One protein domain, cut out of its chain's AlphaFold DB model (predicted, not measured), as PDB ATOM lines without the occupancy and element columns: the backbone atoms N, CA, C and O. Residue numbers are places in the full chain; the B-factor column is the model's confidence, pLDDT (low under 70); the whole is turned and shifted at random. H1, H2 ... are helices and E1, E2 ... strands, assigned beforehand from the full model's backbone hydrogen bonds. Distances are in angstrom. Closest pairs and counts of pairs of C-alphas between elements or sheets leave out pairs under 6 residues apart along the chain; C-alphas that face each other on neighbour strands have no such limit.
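Overview. This is residues 106 to 243 of the 367 residues of the protein "uncharacterized protein LOC113427579" of Notechis scutatus (mainland tiger snake) (UniProt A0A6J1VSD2). The domain is a sandwich of two sheets, the larger of six strands and strongly twisted, the smaller of four strands, E1, E3, E7 and E6. They are only partly face to face: the larger sheet's edge strands E2 and E9 lie beyond the smaller sheet, and the short helix H1 lies off both sheets, far from the middle. The printed part has 138 residues, with ten named strands and one named helix in the order E1 to E9, H1, E10; under half of the residues are in named elements, and the class is mostly strand. The larger sheet, E2 E10 E8 E4 E5 E9, is mixed; the smaller, E1 E3 E7 E6, is antiparallel. The whole is compact, with a radius of gyration of the C-alphas of 14.8 A and spans of 44 by 35 by 33 A.

Arrangement. In the larger sheet, E8, residues 203 to 209, is antiparallel to E4, residues 147 to 155, with N 206 and O 150 2.8 A apart. E10, residues 236 to 242, is antiparallel to E8, with N 239 and O 203 at 2.8 A. E2, residues 122 to 126, is an edge strand parallel to E10, with N 123 and O 238 at 2.8 A. E4 and E5, residues 165 to 169, form a hairpin, with N 155 and O 165 at 2.8 A. E9, residues 219 to 221, the other edge strand, is antiparallel to E5, with N 166 and O 220 at 2.9 A. In the smaller sheet, E3, residues 132 to 140, has staggered pairing: residues 132 to 135 pair with E7, residues 187 to 190, and residues 136 to 139 with E1, residues 106 to 109. N 134 and O 188 are 2.8 A apart, and N 108 and O 137 2.9 A. E6, residues 179 to 182, and E7 form a hairpin, with N 189 and O 180 at 2.9 A. The facing parts of the sheets are 7.4 A centre to centre, their strands at 18 degrees. The closest C-alphas of E1 and E10, those of Ile 107 and Arg 236, are 6.5 A apart. H1, residues 226 to 230, is not on either sheet; its O i to N i+4 pair is within hydrogen-bond range.

Along the chain. E1 begins at C-alpha 106, (93.897, 47.692, 113.234). E3 measures 26.9 A, E4 25.8 A, E8 19.8 A and E10 19.5 A from first to last C-alpha. E10 ends at C-alpha 242, (77.805, 58.459, 96.830).

Size, cuts and confidence. The C-alphas farthest apart, those of Arg 144 and Gln 161, are 45.1 A apart. The printed part has no cut; the links E1 to E2 and E7 to E8 are long. Mean pLDDT of the printed part is 74.5; 46 residues are under 70, among them 112 to 120 and 192 to 201.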
ATOM      1  N   HIS A 106      95.178  47.096 113.605       80.00
ATOM      2  CA  HIS A 106      93.897  47.692 113.234       80.00
ATOM      3  C   HIS A 106      94.117  48.850 112.265       80.00
ATOM      4  O   HIS A 106      95.061  49.631 112.430       80.00
ATOM      5  N   ILE A 107      93.241  48.957 111.266       84.56
ATOM      6  CA  ILE A 107      93.242  50.051 110.293       84.56
ATOM      7  C   ILE A 107      92.207  51.106 110.666       84.56
ATOM      8  O   ILE A 107      91.117  50.780 111.123       84.56
ATOM      9  N   THR A 108      92.551  52.375 110.500       83.44
ATOM     10  CA  THR A 108      91.642  53.501 110.751       83.44
ATOM     11  C   THR A 108      91.777  54.537 109.646       83.44
ATOM     12  O   THR A 108      92.794  54.565 108.947       83.44
ATOM     13  N   VAL A 109      90.765  55.387 109.494       83.75
ATOM     14  CA  VAL A 109      90.828  56.559 108.615       83.75
ATOM     15  C   VAL A 109      91.489  57.707 109.361       83.75
ATOM     16  O   VAL A 109      91.150  57.985 110.508       83.75
ATOM     17  N   SER A 110      92.455  58.360 108.715       75.19
ATOM     18  CA  SER A 110      93.222  59.444 109.341       75.19
ATOM     19  C   SER A 110      92.434  60.753 109.455       75.19
ATOM     20  O   SER A 110      92.755  61.570 110.311       75.19
ATOM     21  N   ASP A 111      91.417  60.948 108.611       71.12
ATOM     22  CA  ASP A 111      90.526  62.108 108.633       71.12
ATOM     23  C   ASP A 111      89.061  61.654 108.697       71.12
ATOM     24  O   ASP A 111      88.385  61.488 107.683       71.12
ATOM     25  N   ALA A 112      88.588  61.392 109.914       62.62
ATOM     26  CA  ALA A 112      87.216  60.946 110.144       62.62
ATOM     27  C   ALA A 112      86.171  62.035 109.839       62.62
ATOM     28  O   ALA A 112      85.000  61.708 109.704       62.62
ATOM     29  N   SER A 113      86.572  63.310 109.712       64.44
ATOM     30  CA  SER A 113      85.638  64.421 109.461       64.44
ATOM     31  C   SER A 113      85.034  64.402 108.054       64.44
ATOM     32  O   SER A 113      84.011  65.035 107.811       64.44
ATOM     33  N   VAL A 114      85.656  63.649 107.143       64.25
ATOM     34  CA  VAL A 114      85.214  63.465 105.754       64.25
ATOM     35  C   VAL A 114      84.232  62.288 105.621       64.25
ATOM     36  O   VAL A 114      83.596  62.134 104.583       64.25
ATOM     37  N   CYS A 115      84.107  61.458 106.658       67.19
ATOM     38  CA  CYS A 115      83.302  60.244 106.653       67.19
ATOM     39  C   CYS A 115      82.016  60.444 107.450       67.19
ATOM     40  O   CYS A 115      82.078  60.773 108.634       67.19
ATOM     41  N   ASP A 116      80.863  60.165 106.846       62.69
ATOM     42  CA  ASP A 116      79.610  60.115 107.601       62.69
ATOM     43  C   ASP A 116      79.623  58.928 108.582       62.69
ATOM     44  O   ASP A 116      80.244  57.894 108.315       62.69
ATOM     45  N   GLU A 117      78.936  59.061 109.727       56.78
ATOM     46  CA  GLU A 117      78.903  58.085 110.834       56.78
ATOM     47  C   GLU A 117      78.125  56.788 110.492       56.78
ATOM     48  O   GLU A 117      77.250  56.341 111.231       56.78
ATOM     49  N   MET A 118      78.437  56.138 109.366       56.56
ATOM     50  CA  MET A 118      77.845  54.856 108.955       56.56
ATOM     51  C   MET A 118      78.427  53.653 109.723       56.56
ATOM     52  O   MET A 118      77.909  52.540 109.619       56.56
ATOM     53  N   GLY A 119      79.485  53.861 110.518       59.69
ATOM     54  CA  GLY A 119      80.050  52.877 111.446       59.69
ATOM     55  C   GLY A 119      81.573  52.963 111.584       59.69
ATOM     56  O   GLY A 119      82.243  53.673 110.847       59.69
ATOM     57  N   GLU A 120      82.153  52.193 112.511       65.12
ATOM     58  CA  GLU A 120      83.594  52.261 112.843       65.12
ATOM     59  C   GLU A 120      84.548  51.840 111.701       65.12
ATOM     60  O   GLU A 120      85.753  52.065 111.797       65.12
ATOM     61  N   GLN A 121      84.041  51.199 110.638       75.75
ATOM     62  CA  GLN A 121      84.840  50.576 109.562       75.75
ATOM     63  C   GLN A 121      84.311  50.862 108.148       75.75
ATOM     64  O   GLN A 121      84.770  50.256 107.174       75.75
ATOM     65  N   VAL A 122      83.333  51.763 108.031       77.19
ATOM     66  CA  VAL A 122      82.761  52.200 106.756       77.19
ATOM     67  C   VAL A 122      82.782  53.719 106.742       77.19
ATOM     68  O   VAL A 122      82.209  54.358 107.614       77.19
ATOM     69  N   CYS A 123      83.447  54.281 105.743       79.00
ATOM     70  CA  CYS A 123      83.434  55.698 105.442       79.00
ATOM     71  C   CYS A 123      82.540  55.882 104.226       79.00
ATOM     72  O   CYS A 123      82.868  55.409 103.135       79.00
ATOM     73  N   LEU A 124      81.399  56.523 104.434       78.00
ATOM     74  CA  LEU A 124      80.579  57.022 103.348       78.00
ATOM     75  C   LEU A 124      81.028  58.450 103.041       78.00
ATOM     76  O   LEU A 124      81.167  59.251 103.963       78.00
ATOM     77  N   LEU A 125      81.285  58.737 101.766       75.88
ATOM     78  CA  LEU A 125      81.615  60.080 101.306       75.88
ATOM     79  C   LEU A 125      80.614  60.537 100.255       75.88
ATOM     80  O   LEU A 125      80.490  59.917  99.196       75.88
ATOM     81  N   HIS A 126      80.001  61.687 100.509       76.50
ATOM     82  CA  HIS A 126      79.254  62.423  99.501       76.50
ATOM     83  C   HIS A 126      80.210  63.201  98.593       76.50
ATOM     84  O   HIS A 126      80.957  64.071  99.058       76.50
ATOM     85  N   LEU A 127      80.218  62.894  97.295       75.12
ATOM     86  CA  LEU A 127      81.094  63.586  96.355       75.12
ATOM     87  C   LEU A 127      80.654  65.029  96.146       75.12
ATOM     88  O   LEU A 127      79.602  65.307  95.576       75.12
ATOM     89  N   LYS A 128      81.531  65.945  96.553       71.44
ATOM     90  CA  LYS A 128      81.418  67.389  96.303       71.44
ATOM     91  C   LYS A 128      82.420  67.882  95.263       71.44
ATOM     92  O   LYS A 128      82.231  68.940  94.673       71.44
ATOM     93  N   GLU A 129      83.486  67.117  95.044       69.19
ATOM     94  CA  GLU A 129      84.615  67.480  94.194       69.19
ATOM     95  C   GLU A 129      85.018  66.303  93.294       69.19
ATOM     96  O   GLU A 129      84.875  65.144  93.685       69.19
ATOM     97  N   PRO A 130      85.589  66.574  92.106       69.62
ATOM     98  CA  PRO A 130      86.002  65.538  91.154       69.62
ATOM     99  C   PRO A 130      87.242  64.748  91.602       69.62
ATOM    100  O   PRO A 130      87.615  63.765  90.960       69.62
ATOM    101  N   ARG A 131      87.919  65.191  92.669       79.69
ATOM    102  CA  ARG A 131      89.126  64.573  93.224       79.69
ATOM    103  C   ARG A 131      88.872  64.158  94.659       79.69
ATOM    104  O   ARG A 131      88.494  64.981  95.481       79.69
ATOM    105  N   VAL A 132      89.165  62.900  94.973       81.00
ATOM    106  CA  VAL A 132      88.957  62.340  96.313       81.00
ATOM    107  C   VAL A 132      90.231  61.669  96.776       81.00
ATOM    108  O   VAL A 132      90.873  60.948  96.013       81.00
ATOM    109  N   THR A 133      90.618  61.906  98.026       84.69
ATOM    110  CA  THR A 133      91.791  61.272  98.627       84.69
ATOM    111  C   THR A 133      91.417  60.596  99.931       84.69
ATOM    112  O   THR A 133      90.868  61.220 100.830       84.69
ATOM    113  N   PHE A 134      91.768  59.320 100.040       86.31
ATOM    114  CA  PHE A 134      91.579  58.518 101.235       86.31
ATOM    115  C   PHE A 134      92.905  58.340 101.959       86.31
ATOM    116  O   PHE A 134      93.909  57.948 101.357       86.31
ATOM    117  N   HIS A 135      92.883  58.576 103.266       88.06
ATOM    118  CA  HIS A 135      94.029  58.403 104.145       88.06
ATOM    119  C   HIS A 135      93.730  57.319 105.170       88.06
ATOM    120  O   HIS A 135      92.756  57.423 105.916       88.06
ATOM    121  N   VAL A 136      94.597  56.313 105.241       89.19
ATOM    122  CA  VAL A 136      94.521  55.282 106.277       89.19
ATOM    123  C   VAL A 136      95.769  55.264 107.136       89.19
ATOM    124  O   VAL A 136      96.876  55.558 106.681       89.19
ATOM    125  N   SER A 137      95.591  54.860 108.386       86.88
ATOM    126  CA  SER A 137      96.679  54.591 109.315       86.88
ATOM    127  C   SER A 137      96.533  53.195 109.914       86.88
ATOM    128  O   SER A 137      95.422  52.680 110.075       86.88
ATOM    129  N   VAL A 138      97.667  52.560 110.215       86.69
ATOM    130  CA  VAL A 138      97.712  51.224 110.818       86.69
ATOM    131  C   VAL A 138      98.340  51.327 112.196       86.69
ATOM    132  O   VAL A 138      99.489  51.745 112.337       86.69
ATOM    133  N   SER A 139      97.590  50.914 113.211       82.31
ATOM    134  CA  SER A 139      98.089  50.755 114.576       82.31
ATOM    135  C   SER A 139      98.513  49.301 114.815       82.31
ATOM    136  O   SER A 139      97.947  48.373 114.234       82.31
ATOM    137  N   SER A 140      99.543  49.096 115.640       79.75
ATOM    138  CA  SER A 140     100.102  47.778 115.974       79.75
ATOM    139  C   SER A 140     100.247  47.657 117.481       79.75
ATOM    140  O   SER A 140     100.757  48.573 118.124       79.75
ATOM    141  N   SER A 141      99.822  46.525 118.039       68.69
ATOM    142  CA  SER A 141      99.826  46.313 119.489       68.69
ATOM    143  C   SER A 141     101.105  45.669 120.041       68.69
ATOM    144  O   SER A 141     101.365  45.872 121.220       68.69
ATOM    145  N   ALA A 142     101.924  44.948 119.250       60.94
ATOM    146  CA  ALA A 142     103.210  44.377 119.725       60.94
ATOM    147  C   ALA A 142     104.060  43.617 118.664       60.94
ATOM    148  O   ALA A 142     104.755  42.664 119.013       60.94
ATOM    149  N   HIS A 143     104.003  43.921 117.360       59.34
ATOM    150  CA  HIS A 143     104.667  43.073 116.341       59.34
ATOM    151  C   HIS A 143     105.947  43.669 115.722       59.34
ATOM    152  O   HIS A 143     105.980  44.836 115.347       59.34
ATOM    153  N   ARG A 144     106.986  42.826 115.539       59.03
ATOM    154  CA  ARG A 144     108.276  43.165 114.881       59.03
ATOM    155  C   ARG A 144     108.205  43.290 113.351       59.03
ATOM    156  O   ARG A 144     109.182  43.707 112.736       59.03
ATOM    157  N   ARG A 145     107.107  42.864 112.716       66.06
ATOM    158  CA  ARG A 145     106.934  42.924 111.255       66.06
ATOM    159  C   ARG A 145     106.064  44.115 110.884       66.06
ATOM    160  O   ARG A 145     104.996  44.288 111.463       66.06
ATOM    161  N   SER A 146     106.503  44.878 109.889       68.50
ATOM    162  CA  SER A 146     105.723  45.980 109.336       68.50
ATOM    163  C   SER A 146     104.500  45.429 108.592       68.50
ATOM    164  O   SER A 146     104.676  44.629 107.666       68.50
ATOM    165  N   PRO A 147     103.271  45.802 108.984       81.06
ATOM    166  CA  PRO A 147     102.088  45.500 108.193       81.06
ATOM    167  C   PRO A 147     102.141  46.265 106.865       81.06
ATOM    168  O   PRO A 147     102.732  47.344 106.783       81.06
ATOM    169  N   SER A 148     101.520  45.716 105.826       84.06
ATOM    170  CA  SER A 148     101.311  46.404 104.555       84.06
ATOM    171  C   SER A 148      99.825  46.643 104.322       84.06
ATOM    172  O   SER A 148      98.981  45.807 104.648       84.06
ATOM    173  N   VAL A 149      99.510  47.805 103.753       88.50
ATOM    174  CA  VAL A 149      98.158  48.145 103.310       88.50
ATOM    175  C   VAL A 149      98.013  47.766 101.843       88.50
ATOM    176  O   VAL A 149      98.884  48.058 101.015       88.50
ATOM    177  N   ILE A 150      96.903  47.116 101.522       87.88
ATOM    178  CA  ILE A 150      96.519  46.770 100.161       87.88
ATOM    179  C   ILE A 150      95.175  47.408  99.870       87.88
ATOM    180  O   ILE A 150      94.244  47.272 100.656       87.88
ATOM    181  N   TRP A 151      95.080  48.057  98.720       88.88
ATOM    182  CA  TRP A 151      93.847  48.663  98.251       88.88
ATOM    183  C   TRP A 151      93.145  47.759  97.252       88.88
ATOM    184  O   TRP A 151      93.794  47.112  96.422       88.88
ATOM    185  N   TYR A 152      91.822  47.753  97.321       87.88
ATOM    186  CA  TYR A 152      90.962  47.036  96.396       87.88
ATOM    187  C   TYR A 152      89.849  47.942  95.874       87.88
ATOM    188  O   TYR A 152      89.335  48.772  96.622       87.88
ATOM    189  N   LYS A 153      89.471  47.745  94.606       86.81
ATOM    190  CA  LYS A 153      88.208  48.211  94.016       86.81
ATOM    191  C   LYS A 153      87.255  47.021  93.902       86.81
ATOM    192  O   LYS A 153      87.673  45.954  93.442       86.81
ATOM    193  N   PHE A 154      86.012  47.190  94.335       85.75
ATOM    194  CA  PHE A 154      84.933  46.227  94.140       85.75
ATOM    195  C   PHE A 154      84.204  46.508  92.827       85.75
ATOM    196  O   PHE A 154      83.922  47.662  92.520       85.75
ATOM    197  N   TYR A 155      83.843  45.454  92.108       84.56
ATOM    198  CA  TYR A 155      82.923  45.511  90.982       84.56
ATOM    199  C   TYR A 155      81.738  44.618  91.294       84.56
ATOM    200  O   TYR A 155      81.892  43.444  91.639       84.56
ATOM    201  N   ASN A 156      80.551  45.193  91.206       82.94
ATOM    202  CA  ASN A 156      79.366  44.585  91.762       82.94
ATOM    203  C   ASN A 156      78.620  43.759  90.714       82.94
ATOM    204  O   ASN A 156      78.186  44.302  89.705       82.94
ATOM    205  N   GLY A 157      78.452  42.463  90.952       81.88
ATOM    206  CA  GLY A 157      77.639  41.592  90.105       81.88
ATOM    207  C   GLY A 157      76.166  41.560  90.524       81.88
ATOM    208  O   GLY A 157      75.779  42.049  91.595       81.88
ATOM    209  N   GLN A 158      75.342  40.928  89.690       77.25
ATOM    210  CA  GLN A 158      73.958  40.565  90.000       77.25
ATOM    211  C   GLN A 158      73.872  39.048  90.205       77.25
ATOM    212  O   GLN A 158      73.694  38.277  89.265       77.25
ATOM    213  N   SER A 159      74.034  38.597  91.449       65.00
ATOM    214  CA  SER A 159      73.919  37.173  91.793       65.00
ATOM    215  C   SER A 159      72.479  36.671  91.566       65.00
ATOM    216  O   SER A 159      71.542  37.403  91.887       65.00
ATOM    217  N   PRO A 160      72.263  35.445  91.049       65.44
ATOM    218  CA  PRO A 160      73.260  34.422  90.709       65.44
ATOM    219  C   PRO A 160      73.828  34.536  89.285       65.44
ATOM    220  O   PRO A 160      74.685  33.741  88.917       65.44
ATOM    221  N   GLN A 161      73.336  35.479  88.479       68.88
ATOM    222  CA  GLN A 161      73.613  35.561  87.042       68.88
ATOM    223  C   GLN A 161      75.039  36.040  86.741       68.88
ATOM    224  O   GLN A 161      75.677  35.533  85.821       68.88
ATOM    225  N   TYR A 162      75.554  36.976  87.542       74.88
ATOM    226  CA  TYR A 162      76.886  37.555  87.389       74.88
ATOM    227  C   TYR A 162      77.625  37.576  88.729       74.88
ATOM    228  O   TYR A 162      77.079  38.007  89.750       74.88
ATOM    229  N   HIS A 163      78.879  37.119  88.723       82.19
ATOM    230  CA  HIS A 163      79.751  37.195  89.892       82.19
ATOM    231  C   HIS A 163      80.135  38.640  90.191       82.19
ATOM    232  O   HIS A 163      80.221  39.479  89.294       82.19
ATOM    233  N   SER A 164      80.396  38.928  91.463       86.00
ATOM    234  CA  SER A 164      81.112  40.150  91.819       86.00
ATOM    235  C   SER A 164      82.618  39.926  91.688       86.00
ATOM    236  O   SER A 164      83.105  38.795  91.755       86.00
ATOM    237  N   TYR A 165      83.371  41.006  91.510       86.38
ATOM    238  CA  TYR A 165      84.819  40.954  91.343       86.38
ATOM    239  C   TYR A 165      85.513  41.933  92.276       86.38
ATOM    240  O   TYR A 165      84.958  42.947  92.696       86.38
ATOM    241  N   ARG A 166      86.781  41.656  92.571       86.81
ATOM    242  CA  ARG A 166      87.672  42.634  93.187       86.81
ATOM    243  C   ARG A 166      88.952  42.773  92.395       86.81
ATOM    244  O   ARG A 166      89.472  41.799  91.856       86.81
ATOM    245  N   GLN A 167      89.493  43.979  92.400       85.44
ATOM    246  CA  GLN A 167      90.748  44.302  91.748       85.44
ATOM    247  C   GLN A 167      91.719  44.885  92.752       85.44
ATOM    248  O   GLN A 167      91.401  45.855  93.439       85.44
ATOM    249  N   ARG A 168      92.924  44.321  92.818       86.56
ATOM    250  CA  ARG A 168      93.999  44.895  93.626       86.56
ATOM    251  C   ARG A 168      94.555  46.151  92.957       86.56
ATOM    252  O   ARG A 168      94.996  46.096  91.812       86.56
ATOM    253  N   LEU A 169      94.622  47.244  93.708       84.00
ATOM    254  CA  LEU A 169      95.200  48.508  93.263       84.00
ATOM    255  C   LEU A 169      96.678  48.577  93.676       84.00
ATOM    256  O   LEU A 169      97.039  48.302  94.824       84.00
ATOM    257  N   GLY A 170      97.551  48.899  92.720       74.00
ATOM    258  CA  GLY A 170      99.003  48.943  92.902       74.00
ATOM    259  C   GLY A 170      99.606  50.328  92.660       74.00
ATOM    260  O   GLY A 170      99.004  51.186  92.023       74.00
ATOM    261  N   SER A 171     100.848  50.517  93.117       59.09
ATOM    262  CA  SER A 171     101.598  51.781  92.990       59.09
ATOM    263  C   SER A 171     101.911  52.191  91.543       59.09
ATOM    264  O   SER A 171     102.275  53.341  91.322       59.09
ATOM    265  N   MET A 172     101.797  51.278  90.570       54.88
ATOM    266  CA  MET A 172     102.042  51.573  89.151       54.88
ATOM    267  C   MET A 172     100.821  52.075  88.387       54.88
ATOM    268  O   MET A 172     100.973  52.401  87.216       54.88
ATOM    269  N   GLY A 173      99.670  52.217  89.060       51.59
ATOM    270  CA  GLY A 173      98.455  52.796  88.497       51.59
ATOM    271  C   GLY A 173      97.891  51.948  87.361       51.59
ATOM    272  O   GLY A 173      98.518  51.755  86.322       51.59
ATOM    273  N   ASN A 174      96.655  51.481  87.497       56.38
ATOM    274  CA  ASN A 174      95.913  51.159  86.285       56.38
ATOM    275  C   ASN A 174      95.697  52.497  85.572       56.38
ATOM    276  O   ASN A 174      94.907  53.318  86.035       56.38
ATOM    277  N   ARG A 175      96.478  52.767  84.514       51.75
ATOM    278  CA  ARG A 175      96.434  54.032  83.750       51.75
ATOM    279  C   ARG A 175      95.013  54.385  83.293       51.75
ATOM    280  O   ARG A 175      94.705  55.557  83.124       51.75
ATOM    281  N   THR A 176      94.174  53.368  83.142       57.91
ATOM    282  CA  THR A 176      92.755  53.410  82.785       57.91
ATOM    283  C   THR A 176      91.856  53.980  83.883       57.91
ATOM    284  O   THR A 176      90.921  54.699  83.562       57.91
ATOM    285  N   LEU A 177      92.152  53.748  85.167       63.00
ATOM    286  CA  LEU A 177      91.243  54.100  86.269       63.00
ATOM    287  C   LEU A 177      91.479  55.499  86.865       63.00
ATOM    288  O   LEU A 177      90.739  55.915  87.746       63.00
ATOM    289  N   ARG A 178      92.528  56.229  86.450       75.19
ATOM    290  CA  ARG A 178      92.907  57.540  87.037       75.19
ATOM    291  C   ARG A 178      93.070  57.503  88.572       75.19
ATOM    292  O   ARG A 178      92.823  58.488  89.267       75.19
ATOM    293  N   ILE A 179      93.540  56.371  89.097       78.88
ATOM    294  CA  ILE A 179      93.770  56.127  90.529       78.88
ATOM    295  C   ILE A 179      95.266  56.057  90.817       78.88
ATOM    296  O   ILE A 179      96.026  55.427  90.079       78.88
ATOM    297  N   THR A 180      95.691  56.642  91.936       83.81
ATOM    298  CA  THR A 180      97.076  56.558  92.413       83.81
ATOM    299  C   THR A 180      97.135  56.076  93.858       83.81
ATOM    300  O   THR A 180      96.434  56.585  94.728       83.81
ATOM    301  N   VAL A 181      97.991  55.084  94.114       85.00
ATOM    302  CA  VAL A 181      98.329  54.612  95.463       85.00
ATOM    303  C   VAL A 181      99.733  55.100  95.779       85.00
ATOM    304  O   VAL A 181     100.680  54.750  95.074       85.00
ATOM    305  N   HIS A 182      99.884  55.901  96.828       85.50
ATOM    306  CA  HIS A 182     101.169  56.493  97.198       85.50
ATOM    307  C   HIS A 182     101.399  56.452  98.712       85.50
ATOM    308  O   HIS A 182     100.670  55.789  99.453       85.50
ATOM    309  N   ASN A 183     102.500  57.056  99.163       83.06
ATOM    310  CA  ASN A 183     102.914  57.070 100.568       83.06
ATOM    311  C   ASN A 183     102.951  55.667 101.220       83.06
ATOM    312  O   ASN A 183     102.325  55.408 102.251       83.06
ATOM    313  N   ARG A 184     103.663  54.722 100.587       83.06
ATOM    314  CA  ARG A 184     103.763  53.312 101.030       83.06
ATOM    315  C   ARG A 184     102.394  52.624 101.201       83.06
ATOM    316  O   ARG A 184     102.217  51.832 102.120       83.06
ATOM    317  N   SER A 185     101.447  52.934 100.313       84.56
ATOM    318  CA  SER A 185     100.071  52.416 100.303       84.56
ATOM    319  C   SER A 185      99.146  52.938 101.404       84.56
ATOM    320  O   SER A 185      98.069  52.383 101.589       84.56
ATOM    321  N   HIS A 186      99.501  54.013 102.106       87.19
ATOM    322  CA  HIS A 186      98.598  54.633 103.086       87.19
ATOM    323  C   HIS A 186      97.625  55.638 102.471       87.19
ATOM    324  O   HIS A 186      96.683  56.058 103.140       87.19
ATOM    325  N   ILE A 187      97.864  56.057 101.225       87.31
ATOM    326  CA  ILE A 187      97.035  57.057 100.560       87.31
ATOM    327  C   ILE A 187      96.575  56.523  99.209       87.31
ATOM    328  O   ILE A 187      97.393  56.065  98.406       87.31
ATOM    329  N   LEU A 188      95.267  56.607  98.979       88.12
ATOM    330  CA  LEU A 188      94.616  56.336  97.703       88.12
ATOM    331  C   LEU A 188      93.994  57.639  97.199       88.12
ATOM    332  O   LEU A 188      93.145  58.210  97.874       88.12
ATOM    333  N   THR A 189      94.393  58.104  96.018       86.19
ATOM    334  CA  THR A 189      93.834  59.309  95.394       86.19
ATOM    335  C   THR A 189      93.152  58.953  94.076       86.19
ATOM    336  O   THR A 189      93.785  58.389  93.179       86.19
ATOM    337  N   LEU A 190      91.883  59.337  93.951       83.00
ATOM    338  CA  LEU A 190      91.097  59.341  92.720       83.00
ATOM    339  C   LEU A 190      91.286  60.708  92.042       83.00
ATOM    340  O   LEU A 190      90.969  61.744  92.630       83.00
ATOM    341  N   LEU A 191      91.885  60.730  90.846       76.69
ATOM    342  CA  LEU A 191      92.322  61.970  90.182       76.69
ATOM    343  C   LEU A 191      91.222  62.664  89.372       76.69
ATOM    344  O   LEU A 191      91.338  63.855  89.092       76.69
ATOM    345  N   SER A 192      90.208  61.923  88.949       69.69
ATOM    346  CA  SER A 192      89.047  62.430  88.231       69.69
ATOM    347  C   SER A 192      87.994  61.347  88.294       69.69
ATOM    348  O   SER A 192      88.243  60.253  87.802       69.69
ATOM    349  N   ILE A 193      86.854  61.686  88.868       63.62
ATOM    350  CA  ILE A 193      85.641  60.880  88.848       63.62
ATOM    351  C   ILE A 193      84.857  61.426  87.649       63.62
ATOM    352  O   ILE A 193      84.340  62.538  87.730       63.62
ATOM    353  N   GLN A 194      84.960  60.788  86.479       53.22
ATOM    354  CA  GLN A 194      84.165  61.196  85.310       53.22
ATOM    355  C   GLN A 194      82.703  60.794  85.520       53.22
ATOM    356  O   GLN A 194      82.392  60.023  86.416       53.22
ATOM    357  N   ASP A 195      81.793  61.297  84.693       49.16
ATOM    358  CA  ASP A 195      80.383  60.897  84.725       49.16
ATOM    359  C   ASP A 195      80.180  59.380  84.436       49.16
ATOM    360  O   ASP A 195      79.134  58.815  84.721       49.16
ATOM    361  N   ASP A 196      81.219  58.672  83.980       42.97
ATOM    362  CA  ASP A 196      81.276  57.200  83.900       42.97
ATOM    363  C   ASP A 196      81.707  56.524  85.230       42.97
ATOM    364  O   ASP A 196      81.842  55.306  85.314       42.97
ATOM    365  N   ASP A 197      81.929  57.313  86.287       50.19
ATOM    366  CA  ASP A 197      82.236  56.893  87.660       50.19
ATOM    367  C   ASP A 197      81.049  57.125  88.626       50.19
ATOM    368  O   ASP A 197      81.225  57.087  89.853       50.19
ATOM    369  N   PHE A 198      79.833  57.340  88.101       45.09
ATOM    370  CA  PHE A 198      78.587  57.340  88.880       45.09
ATOM    371  C   PHE A 198      78.268  55.925  89.429       45.09
ATOM    372  O   PHE A 198      77.421  55.249  88.884       45.09
ATOM    373  N   TYR A 199      78.987  55.515  90.492       60.94
ATOM    374  CA  TYR A 199      78.728  54.587  91.635       60.94
ATOM    375  C   TYR A 199      78.180  53.151  91.430       60.94
ATOM    376  O   TYR A 199      77.549  52.860  90.418       60.94
ATOM    377  N   PRO A 200      78.409  52.196  92.376       55.34
ATOM    378  CA  PRO A 200      79.091  52.258  93.671       55.34
ATOM    379  C   PRO A 200      80.543  51.817  93.554       55.34
ATOM    380  O   PRO A 200      80.880  50.635  93.439       55.34
ATOM    381  N   ASN A 201      81.435  52.790  93.686       69.31
ATOM    382  CA  ASN A 201      82.853  52.533  93.817       69.31
ATOM    383  C   ASN A 201      83.160  52.191  95.280       69.31
ATOM    384  O   ASN A 201      83.600  53.034  96.064       69.31
ATOM    385  N   LEU A 202      82.885  50.944  95.658       78.38
ATOM    386  CA  LEU A 202      83.314  50.418  96.946       78.38
ATOM    387  C   LEU A 202      84.812  50.124  96.866       78.38
ATOM    388  O   LEU A 202      85.249  49.152  96.245       78.38
ATOM    389  N   PHE A 203      85.602  50.961  97.525       85.88
ATOM    390  CA  PHE A 203      87.007  50.689  97.767       85.88
ATOM    391  C   PHE A 203      87.186  50.152  99.171       85.88
ATOM    392  O   PHE A 203      86.405  50.441 100.075       85.88
ATOM    393  N   TRP A 204      88.248  49.393  99.395       88.88
ATOM    394  CA  TRP A 204      88.679  49.160 100.762       88.88
ATOM    395  C   TRP A 204      90.182  49.024 100.866       88.88
ATOM    396  O   TRP A 204      90.863  48.557  99.948       88.88
ATOM    397  N   ALA A 205      90.677  49.427 102.025       89.94
ATOM    398  CA  ALA A 205      92.027  49.150 102.460       89.94
ATOM    399  C   ALA A 205      92.005  47.899 103.343       89.94
ATOM    400  O   ALA A 205      91.167  47.778 104.232       89.94
ATOM    401  N   GLU A 206      92.916  46.964 103.101       89.12
ATOM    402  CA  GLU A 206      93.090  45.745 103.890       89.12
ATOM    403  C   GLU A 206      94.524  45.656 104.402       89.12
ATOM    404  O   GLU A 206      95.483  45.795 103.636       89.12
ATOM    405  N   VAL A 207      94.674  45.397 105.700       87.88
ATOM    406  CA  VAL A 207      95.981  45.191 106.324       87.88
ATOM    407  C   VAL A 207      96.385  43.730 106.202       87.88
ATOM    408  O   VAL A 207      95.679  42.840 106.675       87.88
ATOM    409  N   LYS A 208      97.555  43.478 105.609       81.56
ATOM    410  CA  LYS A 208      98.170  42.148 105.548       81.56
ATOM    411  C   LYS A 208      99.574  42.151 106.137       81.56
ATOM    412  O   LYS A 208     100.307  43.135 106.099       81.56
ATOM    413  N   LEU A 209      99.980  40.998 106.654       71.38
ATOM    414  CA  LEU A 209     101.370  40.740 107.013       71.38
ATOM    415  C   LEU A 209     102.187  40.510 105.731       71.38
ATOM    416  O   LEU A 209     101.807  39.689 104.895       71.38
ATOM    417  N   CYS A 210     103.336  41.187 105.602       60.91
ATOM    418  CA  CYS A 210     104.223  41.178 104.424       60.91
ATOM    419  C   CYS A 210     104.616  39.792 103.855       60.91
ATOM    420  O   CYS A 210     105.142  39.732 102.749       60.91
ATOM    421  N   ALA A 211     104.388  38.685 104.568       53.53
ATOM    422  CA  ALA A 211     104.810  37.343 104.160       53.53
ATOM    423  C   ALA A 211     103.840  36.615 103.204       53.53
ATOM    424  O   ALA A 211     104.196  35.558 102.696       53.53
ATOM    425  N   LEU A 212     102.633  37.145 102.958       56.06
ATOM    426  CA  LEU A 212     101.578  36.416 102.232       56.06
ATOM    427  C   LEU A 212     101.000  37.160 101.028       56.06
ATOM    428  O   LEU A 212     100.033  36.687 100.443       56.06
ATOM    429  N   THR A 213     101.538  38.320 100.644       57.56
ATOM    430  CA  THR A 213     101.019  39.052  99.480       57.56
ATOM    431  C   THR A 213     101.359  38.317  98.186       57.56
ATOM    432  O   THR A 213     102.532  38.310  97.803       57.56
ATOM    433  N   PRO A 214     100.368  37.751  97.468       55.78
ATOM    434  CA  PRO A 214     100.612  37.176  96.156       55.78
ATOM    435  C   PRO A 214     101.144  38.271  95.227       55.78
ATOM    436  O   PRO A 214     100.757  39.440  95.337       55.78
ATOM    437  N   LYS A 215     102.048  37.914  94.315       56.41
ATOM    438  CA  LYS A 215     102.599  38.850  93.319       56.41
ATOM    439  C   LYS A 215     101.601  39.209  92.214       56.41
ATOM    440  O   LYS A 215     101.900  40.071  91.395       56.41
ATOM    441  N   THR A 216     100.432  38.575  92.181       56.25
ATOM    442  CA  THR A 216      99.419  38.813  91.158       56.25
ATOM    443  C   THR A 216      98.725  40.158  91.399       56.25
ATOM    444  O   THR A 216      98.010  40.373  92.381       56.25
ATOM    445  N   LEU A 217      98.994  41.104  90.501       64.25
ATOM    446  CA  LEU A 217      98.087  42.201  90.185       64.25
ATOM    447  C   LEU A 217      97.012  41.579  89.293       64.25
ATOM    448  O   LEU A 217      97.330  41.117  88.202       64.25
ATOM    449  N   GLY A 218      95.786  41.452  89.787       72.31
ATOM    450  CA  GLY A 218      94.742  40.756  89.044       72.31
ATOM    451  C   GLY A 218      93.348  41.069  89.559       72.31
ATOM    452  O   GLY A 218      93.173  41.485  90.708       72.31
ATOM    453  N   ILE A 219      92.387  40.884  88.662       83.81
ATOM    454  CA  ILE A 219      90.961  40.852  88.960       83.81
ATOM    455  C   ILE A 219      90.603  39.412  89.286       83.81
ATOM    456  O   ILE A 219      91.017  38.492  88.583       83.81
ATOM    457  N   GLU A 220      89.853  39.213  90.359       86.75
ATOM    458  CA  GLU A 220      89.381  37.893  90.762       86.75
ATOM    459  C   GLU A 220      87.915  37.953  91.169       86.75
ATOM    460  O   GLU A 220      87.443  38.979  91.671       86.75
ATOM    461  N   ALA A 221      87.201  36.849  90.943       86.94
ATOM    462  CA  ALA A 221      85.844  36.691  91.438       86.94
ATOM    463  C   ALA A 221      85.858  36.807  92.967       86.94
ATOM    464  O   ALA A 221      86.670  36.183  93.656       86.94
ATOM    465  N   TYR A 222      84.989  37.656  93.494       85.38
ATOM    466  CA  TYR A 222      84.897  37.933  94.911       85.38
ATOM    467  C   TYR A 222      83.487  38.377  95.249       85.38
ATOM    468  O   TYR A 222      83.096  39.498  94.941       85.38
ATOM    469  N   ASP A 223      82.756  37.524  95.956       79.25
ATOM    470  CA  ASP A 223      81.428  37.855  96.447       79.25
ATOM    471  C   ASP A 223      81.529  38.398  97.876       79.25
ATOM    472  O   ASP A 223      81.843  37.677  98.831       79.25
ATOM    473  N   LEU A 224      81.281  39.702  98.030       75.69
ATOM    474  CA  LEU A 224      81.206  40.335  99.342       75.69
ATOM    475  C   LEU A 224      79.948  39.836 100.058       75.69
ATOM    476  O   LEU A 224      78.825  40.236  99.755       75.69
ATOM    477  N   THR A 225      80.137  38.927 101.010       74.38
ATOM    478  CA  THR A 225      79.006  38.302 101.702       74.38
ATOM    479  C   THR A 225      78.230  39.327 102.529       74.38
ATOM    480  O   THR A 225      78.822  40.206 103.161       74.38
ATOM    481  N   ARG A 226      76.904  39.155 102.636       69.94
ATOM    482  CA  ARG A 226      76.055  39.965 103.531       69.94
ATOM    483  C   ARG A 226      76.601  40.029 104.954       69.94
ATOM    484  O   ARG A 226      76.551  41.070 105.595       69.94
ATOM    485  N   PHE A 227      77.170  38.928 105.429       70.00
ATOM    486  CA  PHE A 227      77.822  38.883 106.729       70.00
ATOM    487  C   PHE A 227      78.978  39.883 106.857       70.00
ATOM    488  O   PHE A 227      79.029  40.608 107.844       70.00
ATOM    489  N   GLN A 228      79.886  39.923 105.877       74.94
ATOM    490  CA  GLN A 228      81.018  40.852 105.889       74.94
ATOM    491  C   GLN A 228      80.560  42.309 105.791       74.94
ATOM    492  O   GLN A 228      81.222  43.172 106.352       74.94
ATOM    493  N   MET A 229      79.437  42.577 105.116       71.94
ATOM    494  CA  MET A 229      78.842  43.917 105.074       71.94
ATOM    495  C   MET A 229      78.243  44.325 106.426       71.94
ATOM    496  O   MET A 229      78.459  45.442 106.876       71.94
ATOM    497  N   LEU A 230      77.518  43.419 107.090       72.62
ATOM    498  CA  LEU A 230      76.878  43.691 108.384       72.62
ATOM    499  C   LEU A 230      77.873  43.769 109.546       72.62
ATOM    500  O   LEU A 230      77.601  44.421 110.549       72.62
ATOM    501  N   ASN A 231      78.991  43.058 109.430       76.31
ATOM    502  CA  ASN A 231      80.009  42.952 110.462       76.31
ATOM    503  C   ASN A 231      81.399  43.009 109.809       76.31
ATOM    504  O   ASN A 231      82.024  41.961 109.629       76.31
ATOM    505  N   PRO A 232      81.867  44.198 109.396       76.44
ATOM    506  CA  PRO A 232      83.160  44.347 108.741       76.44
ATOM    507  C   PRO A 232      84.335  43.878 109.620       76.44
ATOM    508  O   PRO A 232      84.227  43.683 110.832       76.44
ATOM    509  N   SER A 233      85.473  43.603 108.976       82.12
ATOM    510  CA  SER A 233      86.694  43.205 109.685       82.12
ATOM    511  C   SER A 233      87.437  44.421 110.216       82.12
ATOM    512  O   SER A 233      87.649  45.356 109.458       82.12
ATOM    513  N   GLY A 234      88.000  44.346 111.428       78.56
ATOM    514  CA  GLY A 234      88.947  45.363 111.932       78.56
ATOM    515  C   GLY A 234      90.263  45.469 111.159       78.56
ATOM    516  O   GLY A 234      91.046  46.394 111.363       78.56
ATOM    517  N   LEU A 235      90.508  44.533 110.241       84.56
ATOM    518  CA  LEU A 235      91.621  44.580 109.296       84.56
ATOM    519  C   LEU A 235      91.260  45.281 107.983       84.56
ATOM    520  O   LEU A 235      92.130  45.420 107.121       84.56
ATOM    521  N   ARG A 236      89.996  45.687 107.807       86.75
ATOM    522  CA  ARG A 236      89.485  46.329 106.599       86.75
ATOM    523  C   ARG A 236      88.830  47.658 106.928       86.75
ATOM    524  O   ARG A 236      88.145  47.790 107.933       86.75
ATOM    525  N   PHE A 237      89.007  48.617 106.032       86.69
ATOM    526  CA  PHE A 237      88.265  49.864 106.066       86.69
ATOM    527  C   PHE A 237      87.617  50.091 104.708       86.69
ATOM    528  O   PHE A 237      88.329  50.159 103.704       86.69
ATOM    529  N   TYR A 238      86.289  50.160 104.679       84.81
ATOM    530  CA  TYR A 238      85.508  50.347 103.464       84.81
ATOM    531  C   TYR A 238      85.282  51.832 103.199       84.81
ATOM    532  O   TYR A 238      84.979  52.593 104.112       84.81
ATOM    533  N   PHE A 239      85.402  52.221 101.940       83.25
ATOM    534  CA  PHE A 239      85.111  53.553 101.440       83.25
ATOM    535  C   PHE A 239      84.036  53.404 100.374       83.25
ATOM    536  O   PHE A 239      84.280  52.802  99.327       83.25
ATOM    537  N   ALA A 240      82.846  53.902 100.676       80.81
ATOM    538  CA  ALA A 240      81.748  54.002  99.733       80.81
ATOM    539  C   ALA A 240      81.634  55.461  99.302       80.81
ATOM    540  O   ALA A 240      81.649  56.366 100.135       80.81
ATOM    541  N   LEU A 241      81.548  55.678  97.998       79.06
ATOM    542  CA  LEU A 241      81.290  56.992  97.435       79.06
ATOM    543  C   LEU A 241      79.830  57.059  97.006       79.06
ATOM    544  O   LEU A 241      79.341  56.087  96.435       79.06
ATOM    545  N   GLU A 242      79.178  58.190  97.254       77.06
ATOM    546  CA  GLU A 242      77.805  58.459  96.830       77.06
ATOM    547  C   GLU A 242      77.696  59.887  96.282       77.06
ATOM    548  O   GLU A 242      78.327  60.818  96.783       77.06
ATOM    549  N   GLY A 243      76.884  60.075  95.246       75.81
ATOM    550  CA  GLY A 243      76.584  61.397  94.697       75.81
ATOM    551  C   GLY A 243      75.358  62.030  95.342       75.81
ATOM    552  O   GLY A 243      74.525  61.350  95.933       75.81
TER     553      GLY A 243